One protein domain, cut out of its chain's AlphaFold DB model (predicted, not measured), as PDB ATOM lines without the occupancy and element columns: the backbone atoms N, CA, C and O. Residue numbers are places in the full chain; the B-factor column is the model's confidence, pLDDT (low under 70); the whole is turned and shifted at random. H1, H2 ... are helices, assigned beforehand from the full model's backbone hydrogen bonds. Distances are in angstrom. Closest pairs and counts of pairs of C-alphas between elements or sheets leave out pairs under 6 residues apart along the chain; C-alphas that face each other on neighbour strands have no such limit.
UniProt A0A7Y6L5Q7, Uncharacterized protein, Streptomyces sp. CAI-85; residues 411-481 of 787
ATOM      1  N   LYS A 411      23.262  18.999  19.134       87.69
ATOM      2  CA  LYS A 411      24.004  20.127  18.561       87.69
ATOM      3  C   LYS A 411      25.413  19.732  18.117       87.69
ATOM      4  O   LYS A 411      25.855  20.154  17.052       87.69
ATOM      5  N   ALA A 412      26.110  18.901  18.893       90.69
ATOM      6  CA  ALA A 412      27.409  18.363  18.500       90.69
ATOM      7  C   ALA A 412      27.302  17.450  17.262       90.69
ATOM      8  O   ALA A 412      28.178  17.494  16.400       90.69
ATOM      9  N   GLU A 413      26.219  16.679  17.126       91.38
ATOM     10  CA  GLU A 413      25.925  15.901  15.913       91.38
ATOM     11  C   GLU A 413      25.696  16.803  14.697       91.38
ATOM     12  O   GLU A 413      26.295  16.572  13.647       91.38
ATOM     13  N   SER A 414      24.917  17.877  14.850       92.75
ATOM     14  CA  SER A 414      24.721  18.875  13.790       92.75
ATOM     15  C   SER A 414      26.042  19.522  13.357       92.75
ATOM     16  O   SER A 414      26.301  19.625  12.160       92.75
ATOM     17  N   VAL A 415      26.923  19.873  14.302       94.00
ATOM     18  CA  VAL A 415      28.255  20.425  13.992       94.00
ATOM     19  C   VAL A 415      29.139  19.411  13.263       94.00
ATOM     20  O   VAL A 415      29.913  19.804  12.390       94.00
ATOM     21  N   MET A 416      29.035  18.117  13.576       94.25
ATOM     22  CA  MET A 416      29.748  17.066  12.842       94.25
ATOM     23  C   MET A 416      29.215  16.900  11.414       94.25
ATOM     24  O   MET A 416      30.013  16.797  10.483       94.25
ATOM     25  N   ALA A 417      27.894  16.905  11.226       92.38
ATOM     26  CA  ALA A 417      27.266  16.808   9.905       92.38
ATOM     27  C   ALA A 417      27.586  18.029   9.024       92.38
ATOM     28  O   ALA A 417      27.934  17.891   7.848       92.38
ATOM     29  N   ASP A 418      27.553  19.225   9.610       92.88
ATOM     30  CA  ASP A 418      27.934  20.456   8.925       92.88
ATOM     31  C   ASP A 418      29.430  20.477   8.575       92.88
ATOM     32  O   ASP A 418      29.803  20.925   7.494       92.88
ATOM     33  N   PHE A 419      30.296  19.901   9.417       91.75
ATOM     34  CA  PHE A 419      31.716  19.747   9.091       91.75
ATOM     35  C   PHE A 419      31.956  18.790   7.917       91.75
ATOM     36  O   PHE A 419      32.823  19.048   7.084       91.75
ATOM     37  N   VAL A 420      31.189  17.699   7.823       89.25
ATOM     38  CA  VAL A 420      31.244  16.791   6.666       89.25
ATOM     39  C   VAL A 420      30.809  17.525   5.399       89.25
ATOM     40  O   VAL A 420      31.552  17.528   4.420       89.25
ATOM     41  N   THR A 421      29.698  18.260   5.455       87.69
ATOM     42  CA  THR A 421      29.214  19.085   4.335       87.69
ATOM     43  C   THR A 421      30.253  20.139   3.923       87.69
ATOM     44  O   THR A 421      30.536  20.333   2.741       87.69
ATOM     45  N   TYR A 422      30.882  20.794   4.902       84.81
ATOM     46  CA  TYR A 422      31.954  21.773   4.709       84.81
ATOM     47  C   TYR A 422      33.166  21.201   3.959       84.81
ATOM     48  O   TYR A 422      33.784  21.906   3.153       84.81
ATOM     49  N   ILE A 423      33.506  19.941   4.245       83.94
ATOM     50  CA  ILE A 423      34.591  19.195   3.604       83.94
ATOM     51  C   ILE A 423      34.202  18.793   2.173       83.94
ATOM     52  O   ILE A 423      34.999  18.988   1.256       83.94
ATOM     53  N   GLU A 424      32.992  18.268   1.975       82.12
ATOM     54  CA  GLU A 424      32.509  17.785   0.673       82.12
ATOM     55  C   GLU A 424      32.371  18.917  -0.352       82.12
ATOM     56  O   GLU A 424      32.796  18.770  -1.496       82.12
ATOM     57  N   GLN A 425      31.888  20.090   0.071       79.00
ATOM     58  CA  GLN A 425      31.814  21.294  -0.772       79.00
ATOM     59  C   GLN A 425      33.178  21.775  -1.295       79.00
ATOM     60  O   GLN A 425      33.225  22.612  -2.192       79.00
ATOM     61  N   ARG A 426      34.285  21.289  -0.722       71.69
ATOM     62  CA  ARG A 426      35.671  21.613  -1.108       71.69
ATOM     63  C   ARG A 426      36.374  20.428  -1.783       71.69
ATOM     64  O   ARG A 426      37.593  20.291  -1.686       71.69
ATOM     65  N   GLY A 427      35.594  19.505  -2.350       69.12
ATOM     66  CA  GLY A 427      36.099  18.385  -3.144       69.12
ATOM     67  C   GLY A 427      36.846  17.308  -2.350       69.12
ATOM     68  O   GLY A 427      37.532  16.474  -2.942       69.12
ATOM     69  N   TRP A 428      36.747  17.300  -1.017       75.06
ATOM     70  CA  TRP A 428      37.426  16.318  -0.172       75.06
ATOM     71  C   TRP A 428      36.481  15.220   0.301       75.06
ATOM     72  O   TRP A 428      35.315  15.448   0.608       75.06
ATOM     73  N   THR A 429      37.023  14.014   0.442       74.62
ATOM     74  CA  THR A 429      36.291  12.872   1.002       74.62
ATOM     75  C   THR A 429      36.530  12.740   2.507       74.62
ATOM     76  O   THR A 429      37.607  13.060   3.020       74.62
ATOM     77  N   VAL A 430      35.561  12.168   3.229       73.12
ATOM     78  CA  VAL A 430      35.692  11.867   4.670       73.12
ATOM     79  C   VAL A 430      36.913  10.983   4.959       73.12
ATOM     80  O   VAL A 430      37.595  11.178   5.964       73.12
ATOM     81  N   ALA A 431      37.255  10.059   4.053       70.75
ATOM     82  CA  ALA A 431      38.428   9.194   4.181       70.75
ATOM     83  C   ALA A 431      39.751   9.983   4.149       70.75
ATOM     84  O   ALA A 431      40.628   9.757   4.983       70.75
ATOM     85  N   GLN A 432      39.877  10.960   3.244       70.19
ATOM     86  CA  GLN A 432      41.044  11.853   3.176       70.19
ATOM     87  C   GLN A 432      41.163  12.763   4.410       70.19
ATOM     88  O   GLN A 432      42.248  13.260   4.720       70.19
ATOM     89  N   MET A 433      40.051  12.962   5.120       78.75
ATOM     90  CA  MET A 433      39.905  13.913   6.219       78.75
ATOM     91  C   MET A 433      39.707  13.251   7.583       78.75
ATOM     92  O   MET A 433      39.460  13.944   8.571       78.75
ATOM     93  N   GLY A 434      39.902  11.931   7.668       82.31
ATOM     94  CA  GLY A 434      39.626  11.146   8.871       82.31
ATOM     95  C   GLY A 434      40.331  11.659  10.128       82.31
ATOM     96  O   GLY A 434      39.773  11.557  11.218       82.31
ATOM     97  N   GLY A 435      41.514  12.269   9.993       84.50
ATOM     98  CA  GLY A 435      42.221  12.864  11.126       84.50
ATOM     99  C   GLY A 435      41.605  14.164  11.647       84.50
ATOM    100  O   GLY A 435      41.549  14.366  12.855       84.50
ATOM    101  N   SER A 436      41.079  15.022  10.768       87.56
ATOM    102  CA  SER A 436      40.355  16.231  11.189       87.56
ATOM    103  C   SER A 436      38.970  15.892  11.732       87.56
ATOM    104  O   SER A 436      38.572  16.439  12.757       87.56
ATOM    105  N   THR A 437      38.266  14.941  11.108       90.38
ATOM    106  CA  THR A 437      36.969  14.449  11.599       90.38
ATOM    107  C   THR A 437      37.106  13.815  12.981       90.38
ATOM    108  O   THR A 437      36.288  14.082  13.857       90.38
ATOM    109  N   ARG A 438      38.172  13.036  13.218       90.44
ATOM    110  CA  ARG A 438      38.480  12.461  14.534       90.44
ATOM    111  C   ARG A 438      38.787  13.541  15.571       90.44
ATOM    112  O   ARG A 438      38.197  13.516  16.646       90.44
ATOM    113  N   THR A 439      39.638  14.516  15.239       92.88
ATOM    114  CA  THR A 439      39.936  15.647  16.134       92.88
ATOM    115  C   THR A 439      38.671  16.414  16.520       92.88
ATOM    116  O   THR A 439      38.458  16.653  17.705       92.88
ATOM    117  N   LEU A 440      37.803  16.753  15.558       94.44
ATOM    118  CA  LEU A 440      36.543  17.436  15.861       94.44
ATOM    119  C   LEU A 440      35.620  16.554  16.716       94.44
ATOM    120  O   LEU A 440      35.112  17.040  17.722       94.44
ATOM    121  N   ARG A 441      35.468  15.261  16.380       92.94
ATOM    122  CA  ARG A 441      34.635  14.302  17.132       92.94
ATOM    123  C   ARG A 441      35.031  14.217  18.601       92.94
ATOM    124  O   ARG A 441      34.136  14.154  19.435       92.94
ATOM    125  N   ILE A 442      36.327  14.201  18.913       93.19
ATOM    126  CA  ILE A 442      36.831  14.186  20.295       93.19
ATOM    127  C   ILE A 442      36.432  15.480  21.013       93.19
ATOM    128  O   ILE A 442      35.833  15.434  22.084       93.19
ATOM    129  N   LEU A 443      36.708  16.635  20.401       92.56
ATOM    130  CA  LEU A 443      36.438  17.938  21.010       92.56
ATOM    131  C   LEU A 443      34.953  18.122  21.335       92.56
ATOM    132  O   LEU A 443      34.616  18.420  22.478       92.56
ATOM    133  N   VAL A 444      34.064  17.889  20.363       93.12
ATOM    134  CA  VAL A 444      32.621  18.102  20.566       93.12
ATOM    135  C   VAL A 444      31.979  17.045  21.471       93.12
ATOM    136  O   VAL A 444      30.933  17.310  22.051       93.12
ATOM    137  N   ALA A 445      32.601  15.871  21.646       90.88
ATOM    138  CA  ALA A 445      32.129  14.854  22.590       90.88
ATOM    139  C   ALA A 445      32.351  15.246  24.048       90.88
ATOM    140  O   ALA A 445      31.507  14.977  24.897       90.88
ATOM    141  N   HIS A 446      33.507  15.845  24.335       89.69
ATOM    142  CA  HIS A 446      33.904  16.194  25.696       89.69
ATOM    143  C   HIS A 446      33.471  17.605  26.089       89.69
ATOM    144  O   HIS A 446      33.093  17.826  27.234       89.69
ATOM    145  N   LEU A 447      33.527  18.559  25.156       88.31
ATOM    146  CA  LEU A 447      33.244  19.973  25.428       88.31
ATOM    147  C   LEU A 447      31.828  20.386  25.009       88.31
ATOM    148  O   LEU A 447      31.303  21.373  25.519       88.31
ATOM    149  N   GLY A 448      31.209  19.630  24.100       88.00
ATOM    150  CA  GLY A 448      29.959  20.013  23.453       88.00
ATOM    151  C   GLY A 448      30.163  21.020  22.326       88.00
ATOM    152  O   GLY A 448      31.281  21.286  21.884       88.00
ATOM    153  N   ALA A 449      29.048  21.573  21.856       88.38
ATOM    154  CA  ALA A 449      28.997  22.598  20.811       88.38
ATOM    155  C   ALA A 449      28.208  23.847  21.254       88.38
ATOM    156  O   ALA A 449      27.811  24.670  20.428       88.38
ATOM    157  N   ASP A 450      27.932  23.969  22.554       83.25
ATOM    158  CA  ASP A 450      27.118  25.048  23.119       83.25
ATOM    159  C   ASP A 450      27.907  26.305  23.472       83.25
ATOM    160  O   ASP A 450      27.333  27.391  23.511       83.25
ATOM    161  N   ALA A 451      29.220  26.172  23.648       82.88
ATOM    162  CA  ALA A 451      30.137  27.274  23.877       82.88
ATOM    163  C   ALA A 451      31.316  27.220  22.888       82.88
ATOM    164  O   ALA A 451      31.642  26.141  22.379       82.88
ATOM    165  N   PRO A 452      31.985  28.358  22.626       86.88
ATOM    166  CA  PRO A 452      33.175  28.384  21.789       86.88
ATOM    167  C   PRO A 452      34.309  27.516  22.355       86.88
ATOM    168  O   PRO A 452      34.658  27.597  23.533       86.88
ATOM    169  N   ILE A 453      34.920  26.708  21.492       88.38
ATOM    170  CA  ILE A 453      36.034  25.814  21.809       88.38
ATOM    171  C   ILE A 453      37.351  26.589  21.711       88.38
ATOM    172  O   ILE A 453      37.580  27.334  20.758       88.38
ATOM    173  N   ARG A 454      38.252  26.400  22.675       84.06
ATOM    174  CA  ARG A 454      39.571  27.049  22.704       84.06
ATOM    175  C   ARG A 454      40.508  26.497  21.633       84.06
ATOM    176  O   ARG A 454      40.630  25.282  21.478       84.06
ATOM    177  N   GLU A 455      41.236  27.369  20.932       85.31
ATOM    178  CA  GLU A 455      42.197  26.940  19.905       85.31
ATOM    179  C   GLU A 455      43.315  26.077  20.507       85.31
ATOM    180  O   GLU A 455      43.747  25.092  19.894       85.31
ATOM    181  N   LYS A 456      43.736  26.386  21.738       82.00
ATOM    182  CA  LYS A 456      44.675  25.557  22.497       82.00
ATOM    183  C   LYS A 456      44.215  24.103  22.641       82.00
ATOM    184  O   LYS A 456      45.040  23.212  22.455       82.00
ATOM    185  N   ASP A 457      42.936  23.850  22.917       86.81
ATOM    186  CA  ASP A 457      42.409  22.484  23.043       86.81
ATOM    187  C   ASP A 457      42.454  21.743  21.703       86.81
ATOM    188  O   ASP A 457      42.892  20.594  21.642       86.81
ATOM    189  N   VAL A 458      42.128  22.430  20.601       88.50
ATOM    190  CA  VAL A 458      42.240  21.853  19.252       88.50
ATOM    191  C   VAL A 458      43.681  21.453  18.937       88.50
ATOM    192  O   VAL A 458      43.929  20.367  18.409       88.50
ATOM    193  N   ARG A 459      44.649  22.315  19.273       85.25
ATOM    194  CA  ARG A 459      46.079  22.037  19.069       85.25
ATOM    195  C   ARG A 459      46.581  20.906  19.969       85.25
ATOM    196  O   ARG A 459      47.360  20.084  19.495       85.25
ATOM    197  N   SER A 460      46.123  20.833  21.218       84.31
ATOM    198  CA  SER A 460      46.471  19.752  22.147       84.31
ATOM    199  C   SER A 460      45.980  18.395  21.640       84.31
ATOM    200  O   SER A 460      46.782  17.470  21.536       84.31
ATOM    201  N   VAL A 461      44.717  18.289  21.209       88.56
ATOM    202  CA  VAL A 461      44.185  17.047  20.613       88.56
ATOM    203  C   VAL A 461      44.924  16.699  19.319       88.56
ATOM    204  O   VAL A 461      45.289  15.548  19.093       88.56
ATOM    205  N   ALA A 462      45.221  17.695  18.479       85.81
ATOM    206  CA  ALA A 462      46.008  17.493  17.264       85.81
ATOM    207  C   ALA A 462      47.444  17.006  17.522       85.81
ATOM    208  O   ALA A 462      48.064  16.457  16.617       85.81
ATOM    209  N   SER A 463      47.978  17.213  18.729       82.38
ATOM    210  CA  SER A 463      49.327  16.784  19.103       82.38
ATOM    211  C   SER A 463      49.407  15.352  19.643       82.38
ATOM    212  O   SER A 463      50.514  14.842  19.791       82.38
ATOM    213  N   LEU A 464      48.268  14.689  19.895       83.31
ATOM    214  CA  LEU A 464      48.233  13.340  20.477       83.31
ATOM    215  C   LEU A 464      48.872  12.285  19.568       83.31
ATOM    216  O   LEU A 464      49.595  11.410  20.035       83.31
ATOM    217  N   SER A 465      48.611  12.353  18.262       81.88
ATOM    218  CA  SER A 465      49.221  11.447  17.286       81.88
ATOM    219  C   SER A 465      49.164  12.018  15.871       81.88
ATOM    220  O   SER A 465      48.404  12.942  15.585       81.88
ATOM    221  N   SER A 466      49.921  11.423  14.946       76.31
ATOM    222  CA  SER A 466      49.885  11.767  13.515       76.31
ATOM    223  C   SER A 466      48.515  11.549  12.856       76.31
ATOM    224  O   SER A 466      48.260  12.087  11.777       76.31
ATOM    225  N   ASN A 467      47.628  10.790  13.508       82.25
ATOM    226  CA  ASN A 467      46.261  10.536  13.061       82.25
ATOM    227  C   ASN A 467      45.278  11.653  13.454       82.25
ATOM    228  O   ASN A 467      44.109  11.559  13.094       82.25
ATOM    229  N   HIS A 468      45.728  12.706  14.146       85.56
ATOM    230  CA  HIS A 468      44.921  13.867  14.525       85.56
ATOM    231  C   HIS A 468      45.384  15.118  13.776       85.56
ATOM    232  O   HIS A 468      46.578  15.359  13.606       85.56
ATOM    233  N   GLN A 469      44.440  15.929  13.294       81.56
ATOM    234  CA  GLN A 469      44.749  17.121  12.497       81.56
ATOM    235  C   GLN A 469      43.884  18.311  12.910       81.56
ATOM    236  O   GLN A 469      42.704  18.381  12.570       81.56
ATOM    237  N   GLY A 470      44.501  19.288  13.578       81.44
ATOM    238  CA  GLY A 470      43.798  20.440  14.151       81.44
ATOM    239  C   GLY A 470      43.591  21.627  13.213       81.44
ATOM    240  O   GLY A 470      42.579  22.304  13.336       81.44
ATOM    241  N   ALA A 471      44.491  21.885  12.257       77.31
ATOM    242  CA  ALA A 471      44.490  23.142  11.486       77.31
ATOM    243  C   ALA A 471      43.139  23.448  10.807       77.31
ATOM    244  O   ALA A 471      42.608  24.549  10.912       77.31
ATOM    245  N   ARG A 472      42.530  22.441  10.178       78.75
ATOM    246  CA  ARG A 472      41.239  22.599   9.493       78.75
ATOM    247  C   ARG A 472      40.053  22.666  10.450       78.75
ATOM    248  O   ARG A 472      39.082  23.354  10.161       78.75
ATOM    249  N   VAL A 473      40.150  21.983  11.590       86.69
ATOM    250  CA  VAL A 473      39.144  22.052  12.659       86.69
ATOM    251  C   VAL A 473      39.109  23.462  13.243       86.69
ATOM    252  O   VAL A 473      38.032  24.031  13.380       86.69
ATOM    253  N   VAL A 474      40.277  24.068  13.485       84.88
ATOM    254  CA  VAL A 474      40.397  25.471  13.911       84.88
ATOM    255  C   VAL A 474      39.702  26.405  12.916       84.88
ATOM    256  O   VAL A 474      38.913  27.254  13.326       84.88
ATOM    257  N   ASN A 475      39.948  26.240  11.615       77.12
ATOM    258  CA  ASN A 475      39.345  27.099  10.590       77.12
ATOM    259  C   ASN A 475      37.829  26.949  10.496       77.12
ATOM    260  O   ASN A 475      37.115  27.951  10.451       77.12
ATOM    261  N   TYR A 476      37.341  25.711  10.516       87.00
ATOM    262  CA  TYR A 476      35.912  25.429  10.516       87.00
ATOM    263  C   TYR A 476      35.212  26.028  11.744       87.00
ATOM    264  O   TYR A 476      34.253  26.786  11.593       87.00
ATOM    265  N   LEU A 477      35.732  25.761  12.948       89.25
ATOM    266  CA  LEU A 477      35.174  26.294  14.192       89.25
ATOM    267  C   LEU A 477      35.179  27.824  14.185       89.25
ATOM    268  O   LEU A 477      34.182  28.440  14.553       89.25
ATOM    269  N   ARG A 478      36.255  28.451  13.690       84.19
ATOM    270  CA  ARG A 478      36.338  29.911  13.556       84.19
ATOM    271  C   ARG A 478      35.263  30.453  12.619       84.19
ATOM    272  O   ARG A 478      34.580  31.406  12.974       84.19
ATOM    273  N   ARG A 479      35.074  29.829  11.451       82.75
ATOM    274  CA  ARG A 479      34.063  30.241  10.463       82.75
ATOM    275  C   ARG A 479      32.638  30.141  11.007       82.75
ATOM    276  O   ARG A 479      31.794  30.955  10.645       82.75
ATOM    277  N   ARG A 480      32.369  29.156  11.863       86.50
ATOM    278  CA  ARG A 480      31.066  28.966  12.517       86.50
ATOM    279  C   ARG A 480      30.886  29.786  13.797       86.50
ATOM    280  O   ARG A 480      29.843  29.667  14.427       86.50
ATOM    281  N   GLY A 481      31.868  30.603  14.188       85.38
ATOM    282  CA  GLY A 481      31.822  31.357  15.447       85.38
ATOM    283  C   GLY A 481      31.902  30.470  16.697       85.38
ATOM    284  O   GLY A 481      31.572  30.912  17.790       85.38
TER     285      GLY A 481
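Overview. This is residues 411 to 481 of the 787 residues of an uncharacterized protein of Streptomyces sp. CAI-85 (UniProt A0A7Y6L5Q7). Two helical hairpins pack together into a small rounded body: the long helices H1 and H2 run side by side in opposite ways, and the shorter H3 and H4 form a second hairpin that packs at a slant on H2. H2 is in the middle, with H1, H3 and H4 round it, and H4 also comes close to H1. The printed part has 71 residues with four named helices, in the order H1, H2, H3, H4, and no named strand; the class is all helix. The whole is compact, with a radius of gyration of the C-alphas of 11.0 A and spans of 28 by 27 by 18 A.

Arrangement. Start with H1, residues 411 to 424, and go on to H2, residues 434 to 447, the hub, which touches three other helices. H1 and H2 form a helical hairpin; look for their closest C-alphas at Ala 412 and Val 444, 5.6 A apart. They run opposite ways at a shallow tilt of 18 degrees. Next comes H3, residues 455 to 462, which H2 touches with residues 439 to 443 alone. The closest C-alphas, of Thr 439 and Val 461, are 6.3 A apart, and the two run opposite ways at a steep tilt of 55 degrees. Last comes H4, residues 471 to 479, which H2 touches with residues 436 to 440 alone. There the C-alphas of Ser 436 and Val 473 come closest, at 6.1 A; the lines stand at a steep tilt of 55 degrees, the same way. H3 and H4 form the second helical hairpin, with a shallow tilt of 34 degrees, only just short of steep; their closest C-alphas are those of Glu 455 and Val 474, 6.4 A apart. H1 and H4 are close but not clearly touching, with the C-alphas of Phe 419 and Tyr 476 closest at 7.2 A. H1 and H3 are apart. In the backbones of H1, H2, H3 and H4 every O i to N i+4 pair is within hydrogen-bond range.

Along the chain. Find C-alpha 411 at (24.004, 20.127, 18.561); from there H1 runs 19.9 A to C-alpha 424. H2 begins at C-alpha 434, at (39.626, 11.146, 8.871), and runs 19.8 A to C-alpha 447. H3 measures 10.5 A from C-alpha 455 to C-alpha 462. H4 runs 12.7 A from C-alpha 471 to C-alpha 479 at (34.063, 30.241, 10.463).

Size, cuts and confidence. The two C-alphas farthest apart, those of Gly 427 and Ala 451, are 29.1 A from each other. The printed part has no cut, and the three links between its helices are short. The mean pLDDT of the printed part is 85.1; look at Gly 427 for the one printed residue under 70.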